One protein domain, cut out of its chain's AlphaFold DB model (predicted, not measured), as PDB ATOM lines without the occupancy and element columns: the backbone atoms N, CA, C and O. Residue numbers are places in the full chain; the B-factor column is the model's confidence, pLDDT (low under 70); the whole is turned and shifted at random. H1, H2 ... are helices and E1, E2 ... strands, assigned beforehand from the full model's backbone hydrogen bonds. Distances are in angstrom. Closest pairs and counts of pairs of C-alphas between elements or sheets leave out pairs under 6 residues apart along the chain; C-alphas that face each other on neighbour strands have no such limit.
ATOM      1  N   THR A  26      78.536 123.450 104.750       93.19
ATOM      2  CA  THR A  26      78.192 124.783 105.284       93.19
ATOM      3  C   THR A  26      77.968 124.823 106.796       93.19
ATOM      4  O   THR A  26      77.552 125.850 107.330       93.19
ATOM      5  N   GLN A  27      78.193 123.735 107.527       94.56
ATOM      6  CA  GLN A  27      78.138 123.724 108.995       94.56
ATOM      7  C   GLN A  27      79.529 123.875 109.622       94.56
ATOM      8  O   GLN A  27      79.633 124.131 110.821       94.56
ATOM      9  N   TYR A  28      80.590 123.790 108.817       94.00
ATOM     10  CA  TYR A  28      81.947 124.067 109.263       94.00
ATOM     11  C   TYR A  28      82.213 125.575 109.379       94.00
ATOM     12  O   TYR A  28      81.573 126.412 108.726       94.00
ATOM     13  N   LYS A  29      83.175 125.913 110.240       92.00
ATOM     14  CA  LYS A  29      83.652 127.273 110.509       92.00
ATOM     15  C   LYS A  29      85.177 127.306 110.311       92.00
ATOM     16  O   LYS A  29      85.893 127.269 111.306       92.00
ATOM     17  N   PRO A  30      85.667 127.252 109.058       89.31
ATOM     18  CA  PRO A  30      87.101 127.291 108.792       89.31
ATOM     19  C   PRO A  30      87.686 128.637 109.239       89.31
ATOM     20  O   PRO A  30      87.058 129.677 109.024       89.31
ATOM     21  N   ASP A  31      88.877 128.612 109.837       89.88
ATOM     22  CA  ASP A  31      89.676 129.822 110.028       89.88
ATOM     23  C   ASP A  31      90.293 130.201 108.679       89.88
ATOM     24  O   ASP A  31      91.079 129.443 108.115       89.88
ATOM     25  N   ASN A  32      89.932 131.366 108.143       86.56
ATOM     26  CA  ASN A  32      90.377 131.814 106.826       86.56
ATOM     27  C   ASN A  32      91.866 132.198 106.770       86.56
ATOM     28  O   ASN A  32      92.384 132.433 105.676       86.56
ATOM     29  N   LYS A  33      92.552 132.254 107.919       88.94
ATOM     30  CA  LYS A  33      94.010 132.410 107.989       88.94
ATOM     31  C   LYS A  33      94.750 131.122 107.636       88.94
ATOM     32  O   LYS A  33      95.840 131.195 107.077       88.94
ATOM     33  N   GLU A  34      94.156 129.971 107.941       87.50
ATOM     34  CA  GLU A  34      94.775 128.650 107.760       87.50
ATOM     35  C   GLU A  34      94.125 127.859 106.622       87.50
ATOM     36  O   GLU A  34      94.791 127.140 105.880       87.50
ATOM     37  N   VAL A  35      92.813 128.019 106.450       91.31
ATOM     38  CA  VAL A  35      91.997 127.245 105.522       91.31
ATOM     39  C   VAL A  35      91.360 128.178 104.506       91.31
ATOM     40  O   VAL A  35      90.438 128.936 104.805       91.31
ATOM     41  N   LYS A  36      91.820 128.076 103.259       90.62
ATOM     42  CA  LYS A  36      91.246 128.828 102.138       90.62
ATOM     43  C   LYS A  36      89.805 128.401 101.854       90.62
ATOM     44  O   LYS A  36      88.915 129.237 101.709       90.62
ATOM     45  N   GLU A  37      89.588 127.096 101.748       93.75
ATOM     46  CA  GLU A  37      88.296 126.497 101.435       93.75
ATOM     47  C   GLU A  37      88.268 125.021 101.824       93.75
ATOM     48  O   GLU A  37      89.298 124.353 101.885       93.75
ATOM     49  N   LEU A  38      87.063 124.525 102.071       95.62
ATOM     50  CA  LEU A  38      86.751 123.114 102.211       95.62
ATOM     51  C   LEU A  38      86.213 122.590 100.885       95.62
ATOM     52  O   LEU A  38      85.470 123.288 100.188       95.62
ATOM     53  N   VAL A  39      86.543 121.342 100.581       95.44
ATOM     54  CA  VAL A  39      86.123 120.645  99.367       95.44
ATOM     55  C   VAL A  39      85.409 119.358  99.762       95.44
ATOM     56  O   VAL A  39      85.886 118.619 100.620       95.44
ATOM     57  N   GLU A  40      84.267 119.094  99.137       95.31
ATOM     58  CA  GLU A  40      83.524 117.843  99.275       95.31
ATOM     59  C   GLU A  40      83.779 116.968  98.042       95.31
ATOM     60  O   GLU A  40      83.507 117.385  96.914       95.31
ATOM     61  N   VAL A  41      84.326 115.770  98.261       95.12
ATOM     62  CA  VAL A  41      84.717 114.826  97.203       95.12
ATOM     63  C   VAL A  41      84.060 113.474  97.449       95.12
ATOM     64  O   VAL A  41      84.103 112.948  98.562       95.12
ATOM     65  N   LEU A  42      83.496 112.878  96.398       95.00
ATOM     66  CA  LEU A  42      83.034 111.494  96.440       95.00
ATOM     67  C   LEU A  42      84.236 110.545  96.454       95.00
ATOM     68  O   LEU A  42      85.069 110.578  95.551       95.00
ATOM     69  N   ILE A  43      84.293 109.665  97.458       95.88
ATOM     70  CA  ILE A  43      85.439 108.776  97.714       95.88
ATOM     71  C   ILE A  43      85.843 107.986  96.462       95.88
ATOM     72  O   ILE A  43      87.006 108.006  96.069       95.88
ATOM     73  N   TYR A  44      84.881 107.339  95.800       97.75
ATOM     74  CA  TYR A  44      85.141 106.531  94.605       97.75
ATOM     75  C   TYR A  44      85.672 107.358  93.428       97.75
ATOM     76  O   TYR A  44      86.604 106.926  92.758       97.75
ATOM     77  N   GLN A  45      85.150 108.569  93.216       97.62
ATOM     78  CA  GLN A  45      85.645 109.439  92.148       97.62
ATOM     79  C   GLN A  45      87.052 109.964  92.451       97.62
ATOM     80  O   GLN A  45      87.875 110.058  91.547       97.62
ATOM     81  N   GLY A  46      87.363 110.250  93.720       97.19
ATOM     82  CA  GLY A  46      88.724 110.591  94.140       97.19
ATOM     83  C   GLY A  46      89.729 109.485  93.799       97.19
ATOM     84  O   GLY A  46      90.805 109.768  93.277       97.19
ATOM     85  N   ILE A  47      89.349 108.220  94.008       97.88
ATOM     86  CA  ILE A  47      90.156 107.058  93.599       97.88
ATOM     87  C   ILE A  47      90.307 107.014  92.077       97.88
ATOM     88  O   ILE A  47      91.419 106.843  91.582       97.88
ATOM     89  N   ASP A  48      89.218 107.181  91.330       98.19
ATOM     90  CA  ASP A  48      89.264 107.138  89.868       98.19
ATOM     91  C   ASP A  48      90.126 108.267  89.275       98.19
ATOM     92  O   ASP A  48      90.861 108.012  88.316       98.19
ATOM     93  N   LEU A  49      90.123 109.467  89.874       97.88
ATOM     94  CA  LEU A  49      91.025 110.567  89.507       97.88
ATOM     95  C   LEU A  49      92.490 110.177  89.744       97.88
ATOM     96  O   LEU A  49      93.328 110.332  88.859       97.88
ATOM     97  N   LEU A  50      92.808 109.635  90.926       96.62
ATOM     98  CA  LEU A  50      94.175 109.233  91.280       96.62
ATOM     99  C   LEU A  50      94.694 108.046  90.452       96.62
ATOM    100  O   LEU A  50      95.904 107.886  90.310       96.62
ATOM    101  N   LEU A  51      93.798 107.220  89.905       96.12
ATOM    102  CA  LEU A  51      94.125 106.136  88.974       96.12
ATOM    103  C   LEU A  51      94.159 106.585  87.503       96.12
ATOM    104  O   LEU A  51      94.434 105.760  86.634       96.12
ATOM    105  N   GLY A  52      93.858 107.855  87.209       96.44
ATOM    106  CA  GLY A  52      93.824 108.387  85.844       96.44
ATOM    107  C   GLY A  52      92.665 107.862  84.990       96.44
ATOM    108  O   GLY A  52      92.730 107.930  83.767       96.44
ATOM    109  N   LYS A  53      91.609 107.320  85.609       98.25
ATOM    110  CA  LYS A  53      90.400 106.870  84.895       98.25
ATOM    111  C   LYS A  53      89.477 108.029  84.525       98.25
ATOM    112  O   LYS A  53      88.682 107.905  83.598       98.25
ATOM    113  N   ILE A  54      89.570 109.127  85.269       98.25
ATOM    114  CA  ILE A  54      88.939 110.410  84.966       98.25
ATOM    115  C   ILE A  54      89.997 111.506  85.069       98.25
ATOM    116  O   ILE A  54      90.940 111.394  85.851       98.25
ATOM    117  N   GLU A  55      89.842 112.564  84.280       98.06
ATOM    118  CA  GLU A  55      90.815 113.665  84.230       98.06
ATOM    119  C   GLU A  55      90.542 114.746  85.282       98.06
ATOM    120  O   GLU A  55      91.451 115.479  85.682       98.06
ATOM    121  N   TYR A  56      89.287 114.856  85.725       98.06
ATOM    122  CA  TYR A  56      88.847 115.897  86.639       98.06
ATOM    123  C   TYR A  56      87.652 115.480  87.501       98.06
ATOM    124  O   TYR A  56      86.946 114.516  87.206       98.06
ATOM    125  N   LEU A  57      87.426 116.250  88.565       97.31
ATOM    126  CA  LEU A  57      86.277 116.165  89.462       97.31
ATOM    127  C   LEU A  57      85.505 117.480  89.443       97.31
ATOM    128  O   LEU A  57      86.105 118.539  89.613       97.31
ATOM    129  N   GLU A  58      84.183 117.412  89.340       97.12
ATOM    130  CA  GLU A  58      83.317 118.535  89.695       97.12
ATOM    131  C   GLU A  58      82.958 118.433  91.174       97.12
ATOM    132  O   GLU A  58      82.334 117.468  91.617       97.12
ATOM    133  N   VAL A  59      83.380 119.421  91.957       96.69
ATOM    134  CA  VAL A  59      83.273 119.384  93.415       96.69
ATOM    135  C   VAL A  59      82.513 120.579  93.949       96.69
ATOM    136  O   VAL A  59      82.581 121.694  93.420       96.69
ATOM    137  N   LYS A  60      81.837 120.357  95.071       97.06
ATOM    138  CA  LYS A  60      81.278 121.426  95.884       97.06
ATOM    139  C   LYS A  60      82.345 121.941  96.842       97.06
ATOM    140  O   LYS A  60      83.055 121.175  97.488       97.06
ATOM    141  N   THR A  61      82.427 123.257  96.956       96.62
ATOM    142  CA  THR A  61      83.397 123.954  97.802       96.62
ATOM    143  C   THR A  61      82.702 124.928  98.735       96.62
ATOM    144  O   THR A  61      81.603 125.416  98.448       96.62
ATOM    145  N   PHE A  62      83.339 125.205  99.867       96.81
ATOM    146  CA  PHE A  62      82.859 126.148 100.867       96.81
ATOM    147  C   PHE A  62      84.020 126.926 101.476       96.81
ATOM    148  O   PHE A  62      84.976 126.331 101.962       96.81
ATOM    149  N   GLY A  63      83.919 128.250 101.512       94.50
ATOM    150  CA  GLY A  63      84.948 129.101 102.101       94.50
ATOM    151  C   GLY A  63      84.396 130.428 102.603       94.50
ATOM    152  O   GLY A  63      83.194 130.699 102.511       94.50
ATOM    153  N   ILE A  64      85.293 131.256 103.139       92.56
ATOM    154  CA  ILE A  64      84.993 132.631 103.540       92.56
ATOM    155  C   ILE A  64      85.647 133.587 102.539       92.56
ATOM    156  O   ILE A  64      86.869 133.601 102.410       92.56
ATOM    157  N   LYS A  65      84.843 134.401 101.853       89.31
ATOM    158  CA  LYS A  65      85.308 135.436 100.922       89.31
ATOM    159  C   LYS A  65      84.735 136.782 101.341       89.31
ATOM    160  O   LYS A  65      83.520 136.911 101.467       89.31
ATOM    161  N   ASP A  66      85.602 137.758 101.594       89.38
ATOM    162  CA  ASP A  66      85.216 139.109 102.032       89.38
ATOM    163  C   ASP A  66      84.284 139.093 103.263       89.38
ATOM    164  O   ASP A  66      83.279 139.793 103.324       89.38
ATOM    165  N   GLY A  67      84.574 138.207 104.226       88.19
ATOM    166  CA  GLY A  67      83.757 137.993 105.430       88.19
ATOM    167  C   GLY A  67      82.476 137.175 105.214       88.19
ATOM    168  O   GLY A  67      81.828 136.788 106.184       88.19
ATOM    169  N   ASN A  68      82.132 136.848 103.968       91.62
ATOM    170  CA  ASN A  68      80.914 136.130 103.619       91.62
ATOM    171  C   ASN A  68      81.156 134.637 103.416       91.62
ATOM    172  O   ASN A  68      82.170 134.206 102.869       91.62
ATOM    173  N   ARG A  69      80.169 133.839 103.822       93.31
ATOM    174  CA  ARG A  69      80.139 132.388 103.625       93.31
ATOM    175  C   ARG A  69      79.734 132.091 102.183       93.31
ATOM    176  O   ARG A  69      78.610 132.404 101.798       93.31
ATOM    177  N   VAL A  70      80.617 131.472 101.404       94.75
ATOM    178  CA  VAL A  70      80.391 131.213  99.975       94.75
ATOM    179  C   VAL A  70      80.410 129.716  99.700       94.75
ATOM    180  O   VAL A  70      81.323 129.015 100.131       94.75
ATOM    181  N   VAL A  71      79.400 129.242  98.970       96.31
ATOM    182  CA  VAL A  71      79.362 127.903  98.373       96.31
ATOM    183  C   VAL A  71      79.553 128.052  96.871       96.31
ATOM    184  O   VAL A  71      78.880 128.868  96.247       96.31
ATOM    185  N   SER A  72      80.446 127.258  96.293       95.62
ATOM    186  CA  SER A  72      80.723 127.275  94.854       95.62
ATOM    187  C   SER A  72      80.974 125.875  94.311       95.62
ATOM    188  O   SER A  72      81.232 124.943  95.075       95.62
ATOM    189  N   HIS A  73      80.933 125.739  92.988       96.56
ATOM    190  CA  HIS A  73      81.375 124.539  92.285       96.56
ATOM    191  C   HIS A  73      82.716 124.811  91.611       96.56
ATOM    192  O   HIS A  73      82.947 125.921  91.127       96.56
ATOM    193  N   LYS A  74      83.604 123.819  91.619       95.88
ATOM    194  CA  LYS A  74      84.922 123.898  90.986       95.88
ATOM    195  C   LYS A  74      85.267 122.604  90.280       95.88
ATOM    196  O   LYS A  74      84.753 121.548  90.633       95.88
ATOM    197  N   VAL A  75      86.182 122.720  89.328       97.69
ATOM    198  CA  VAL A  75      86.860 121.585  88.715       97.69
ATOM    199  C   VAL A  75      88.184 121.377  89.442       97.69
ATOM    200  O   VAL A  75      88.932 122.337  89.619       97.69
ATOM    201  N   ILE A  76      88.451 120.147  89.873       96.50
ATOM    202  CA  ILE A  76      89.720 119.724  90.477       96.50
ATOM    203  C   ILE A  76      90.396 118.707  89.569       96.50
ATOM    204  O   ILE A  76      89.756 117.794  89.055       96.50
ATOM    205  N   THR A  77      91.705 118.845  89.422       97.50
ATOM    206  CA  THR A  77      92.598 117.935  88.703       97.50
ATOM    207  C   THR A  77      93.736 117.495  89.623       97.50
ATOM    208  O   THR A  77      93.895 118.009  90.730       97.50
ATOM    209  N   LEU A  78      94.604 116.592  89.160       95.94
ATOM    210  CA  LEU A  78      95.802 116.210  89.922       95.94
ATOM    211  C   LEU A  78      96.746 117.391  90.224       95.94
ATOM    212  O   LEU A  78      97.518 117.319  91.173       95.94
ATOM    213  N   LYS A  79      96.664 118.494  89.465       95.38
ATOM    214  CA  LYS A  79      97.489 119.697  89.682       95.38
ATOM    215  C   LYS A  79      97.103 120.481  90.937       95.38
ATOM    216  O   LYS A  79      97.879 121.319  91.382       95.38
ATOM    217  N   ASP A  80      95.920 120.226  91.486       94.06
ATOM    218  CA  ASP A  80      95.417 120.895  92.686       94.06
ATOM    219  C   ASP A  80      95.874 120.203  93.984       94.06
ATOM    220  O   ASP A  80      95.623 120.707  95.079       94.06
ATOM    221  N   PHE A  81      96.560 119.060  93.876       91.81
ATOM    222  CA  PHE A  81      97.141 118.342  95.006       91.81
ATOM    223  C   PHE A  81      98.627 118.675  95.157       91.81
ATOM    224  O   PHE A  81      99.317 118.997  94.190       91.81
ATOM    225  N   VAL A  82      99.138 118.547  96.382       88.75
ATOM    226  CA  VAL A  82     100.578 118.629  96.644       88.75
ATOM    227  C   VAL A  82     101.275 117.482  95.897       88.75
ATOM    228  O   VAL A  82     100.911 116.328  96.134       88.75
ATOM    229  N   PRO A  83     102.258 117.752  95.016       89.31
ATOM    230  CA  PRO A  83     102.884 116.716  94.192       89.31
ATOM    231  C   PRO A  83     103.453 115.542  94.996       89.31
ATOM    232  O   PRO A  83     103.226 114.387  94.639       89.31
ATOM    233  N   ASP A  84     104.108 115.824  96.120       87.56
ATOM    234  CA  ASP A  84     104.722 114.795  96.965       87.56
ATOM    235  C   ASP A  84     103.682 113.860  97.601       87.56
ATOM    236  O   ASP A  84     103.956 112.666  97.763       87.56
ATOM    237  N   TYR A  85     102.459 114.359  97.841       88.69
ATOM    238  CA  TYR A  85     101.333 113.547  98.325       88.69
ATOM    239  C   TYR A  85     100.796 112.560  97.283       88.69
ATOM    240  O   TYR A  85     100.031 111.642  97.602       88.69
ATOM    241  N   LEU A  86     101.162 112.761  96.015       89.94
ATOM    242  CA  LEU A  86     100.805 111.883  94.908       89.94
ATOM    243  C   LEU A  86     101.913 110.868  94.611       89.94
ATOM    244  O   LEU A  86     101.612 109.722  94.277       89.94
ATOM    245  N   THR A  87     103.181 111.278  94.703       86.44
ATOM    246  CA  THR A  87     104.315 110.511  94.161       86.44
ATOM    247  C   THR A  87     105.159 109.816  95.224       86.44
ATOM    248  O   THR A  87     105.490 108.644  95.035       86.44
ATOM    249  N   ILE A  88     105.498 110.502  96.321       82.69
ATOM    250  CA  ILE A  88     106.438 110.004  97.334       82.69
ATOM    251  C   ILE A  88     105.690 109.149  98.348       82.69
ATOM    252  O   ILE A  88     105.912 107.941  98.437       82.69
ATOM    253  N   ASP A  89     104.779 109.767  99.096       80.50
ATOM    254  CA  ASP A  89     104.067 109.076 100.166       80.50
ATOM    255  C   ASP A  89     102.759 108.438  99.670       80.50
ATOM    256  O   ASP A  89     102.256 107.523 100.314       80.50
ATOM    257  N   LYS A  90     102.210 108.853  98.520       88.31
ATOM    258  CA  LYS A  90     100.884 108.426  98.031       88.31
ATOM    259  C   LYS A  90      99.774 108.622  99.076       88.31
ATOM    260  O   LYS A  90      98.809 107.851  99.121       88.31
ATOM    261  N   PHE A  91      99.903 109.639  99.924       89.75
ATOM    262  CA  PHE A  91      99.016 109.937 101.041       89.75
ATOM    263  C   PHE A  91      97.563 110.053 100.587       89.75
ATOM    264  O   PHE A  91      96.693 109.414 101.179       89.75
ATOM    265  N   MET A  92      97.298 110.769  99.487       92.56
ATOM    266  CA  MET A  92      95.926 110.927  98.986       92.56
ATOM    267  C   MET A  92      95.307 109.581  98.599       92.56
ATOM    268  O   MET A  92      94.150 109.317  98.925       92.56
ATOM    269  N   MET A  93      96.082 108.687  97.975       93.44
ATOM    270  CA  MET A  93      95.614 107.339  97.640       93.44
ATOM    271  C   MET A  93      95.309 106.534  98.905       93.44
ATOM    272  O   MET A  93      94.237 105.938  99.010       93.44
ATOM    273  N   ARG A  94      96.213 106.543  99.895       91.31
ATOM    274  CA  ARG A  94      95.987 105.850 101.174       91.31
ATOM    275  C   ARG A  94      94.737 106.362 101.883       91.31
ATOM    276  O   ARG A  94      93.947 105.550 102.365       91.31
ATOM    277  N   LEU A  95      94.531 107.679 101.907       92.00
ATOM    278  CA  LEU A  95      93.366 108.318 102.514       92.00
ATOM    279  C   LEU A  95      92.063 107.823 101.872       92.00
ATOM    280  O   LEU A  95      91.186 107.321 102.577       92.00
ATOM    281  N   PHE A  96      91.950 107.903 100.544       94.06
ATOM    282  CA  PHE A  96      90.735 107.481  99.847       94.06
ATOM    283  C   PHE A  96      90.474 105.975  99.956       94.06
ATOM    284  O   PHE A  96      89.330 105.574 100.160       94.06
ATOM    285  N   ILE A  97      91.507 105.130  99.875       93.50
ATOM    286  CA  ILE A  97      91.352 103.677 100.045       93.50
ATOM    287  C   ILE A  97      90.909 103.333 101.469       93.50
ATOM    288  O   ILE A  97      90.036 102.483 101.648       93.50
ATOM    289  N   THR A  98      91.457 104.011 102.477       92.31
ATOM    290  CA  THR A  98      91.059 103.806 103.877       92.31
ATOM    291  C   THR A  98      89.606 104.223 104.087       92.31
ATOM    292  O   THR A  98      88.827 103.456 104.652       92.31
ATOM    293  N   ALA A  99      89.201 105.378 103.548       92.88
ATOM    294  CA  ALA A  99      87.811 105.825 103.579       92.88
ATOM    295  C   ALA A  99      86.867 104.851 102.848       92.88
ATOM    296  O   ALA A  99      85.814 104.524 103.383       92.88
ATOM    297  N   LYS A 100      87.256 104.332 101.672       95.00
ATOM    298  CA  LYS A 100      86.492 103.315 100.924       95.00
ATOM    299  C   LYS A 100      86.279 102.049 101.753       95.00
ATOM    300  O   LYS A 100      85.149 101.602 101.901       95.00
ATOM    301  N   ARG A 101      87.353 101.479 102.307       94.25
ATOM    302  CA  ARG A 101      87.267 100.265 103.137       94.25
ATOM    303  C   ARG A 101      86.356 100.489 104.342       94.25
ATOM    304  O   ARG A 101      85.521  99.642 104.637       94.25
ATOM    305  N   TYR A 102      86.463 101.653 104.982       92.81
ATOM    306  CA  TYR A 102      85.601 102.022 106.103       92.81
ATOM    307  C   TYR A 102      84.114 102.030 105.743       92.81
ATOM    308  O   TYR A 102      83.322 101.382 106.423       92.81
ATOM    309  N   ILE A 103      83.730 102.721 104.663       92.94
ATOM    310  CA  ILE A 103      82.318 102.798 104.251       92.94
ATOM    311  C   ILE A 103      81.781 101.459 103.724       92.94
ATOM    312  O   ILE A 103      80.574 101.237 103.746       92.94
ATOM    313  N   GLU A 104      82.661 100.561 103.279       95.31
ATOM    314  CA  GLU A 104      82.321  99.198 102.853       95.31
ATOM    315  C   GLU A 104      82.251  98.194 104.018       95.31
ATOM    316  O   GLU A 104      81.967  97.018 103.800       95.31
ATOM    317  N   GLY A 105      82.459  98.646 105.259       94.12
ATOM    318  CA  GLY A 105      82.281  97.829 106.461       94.12
ATOM    319  C   GLY A 105      83.528  97.073 106.919       94.12
ATOM    320  O   GLY A 105      83.416  96.156 107.734       94.12
ATOM    321  N   GLU A 106      84.715  97.445 106.432       93.31
ATOM    322  CA  GLU A 106      85.974  96.951 106.993       93.31
ATOM    323  C   GLU A 106      86.051  97.276 108.493       93.31
ATOM    324  O   GLU A 106      85.691  98.370 108.942       93.31
ATOM    325  N   LYS A 107      86.555  96.323 109.279       88.38
ATOM    326  CA  LYS A 107      86.738  96.510 110.720       88.38
ATOM    327  C   LYS A 107      87.736  97.637 110.979       88.38
ATOM    328  O   LYS A 107      88.810  97.659 110.380       88.38
ATOM    329  N   LYS A 108      87.410  98.556 111.895       84.25
ATOM    330  CA  LYS A 108      88.263  99.717 112.226       84.25
ATOM    331  C   LYS A 108      89.661  99.292 112.674       84.25
ATOM    332  O   LYS A 108      90.635  99.961 112.358       84.25
ATOM    333  N   GLU A 109      89.759  98.147 113.339       86.19
ATOM    334  CA  GLU A 109      91.001  97.518 113.785       86.19
ATOM    335  C   GLU A 109      91.923  97.113 112.623       86.19
ATOM    336  O   GLU A 109      93.106  96.880 112.843       86.19
ATOM    337  N   PHE A 110      91.404  97.032 111.393       84.44
ATOM    338  CA  PHE A 110      92.160  96.743 110.168       84.44
ATOM    339  C   PHE A 110      92.447  97.994 109.325       84.44
ATOM    340  O   PHE A 110      93.072  97.898 108.264       84.44
ATOM    341  N   LEU A 111      92.002  99.166 109.784       82.44
ATOM    342  CA  LEU A 111      92.231 100.466 109.157       82.44
ATOM    343  C   LEU A 111      93.381 101.199 109.860       82.44
ATOM    344  O   LEU A 111      93.222 102.330 110.311       82.44
TER     345      LEU A 111
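AT A GLANCE: This is residues 26 to 111 of the 113 residues of an uncharacterized protein of Bacillus sp. CDB3 (UniProt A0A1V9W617). A long, twisted hairpin, E2 and E3, with short E1 alongside E2, makes a three-stranded sheet that reaches out to one end of the domain, while the helices gather at the other end. There H1 and H3 pack side by side, and the small H2 makes a corner with the beginning of H3. The printed part has 86 residues with three named helices and three named strands, in the order E1, H1, E2, E3, H2, H3; the sheet's order is E1, E2, E3, all antiparallel, and the class is mixed. The whole is only just loose, close to compact, with a radius of gyration of the C-alphas of 14.7 A and spans of 42 by 29 by 22 A.

HOW THE PARTS SIT: E1, residues 37 to 40, is an edge strand, antiparallel to E2, residues 57 to 65, at 149 degrees, with N 38 and O 62 2.8 A apart, within hydrogen-bond range. E2 and E3, residues 68 to 76, form a hairpin at 155 degrees, with N 57 and O 76 at 2.8 A. The sheet is strongly twisted; E2 bends by 52 degrees at residue 62 and E3 by 57 degrees at residue 73. H1, residues 43 to 50, only grazes the sheet, with residues 45 to 49. H1 touches H3, residues 91 to 103, at a shallow tilt of 27 degrees, opposite ways; their closest C-alphas, of Ile 43 and Phe 96, are 5.9 A apart. H2, residues 83 to 87, touches H3 only at the corner, where H3 takes part with residues 91 to 93 alone; the closest C-alphas, of Tyr 85 and Phe 91, are 5.1 A apart. In H1, H2 and H3 every O i to N i+4 pair is within hydrogen-bond range.

IN THESE COORDINATES: E1 begins at C-alpha 37 (88.296, 126.497, 101.435) and is 10.1 A long; H1 is 10.9 A, E2 22.4 A, E3 22.8 A and H2 6.4 A. H3, 18.4 A, ends at C-alpha 103 (82.318, 102.798, 104.251).

THE WHOLE: The two C-alphas farthest apart, of Asp 66 and Phe 110, are 43.7 A apart. The printed part has no cut and no long link, and no printed residue is under 70 in pLDDT.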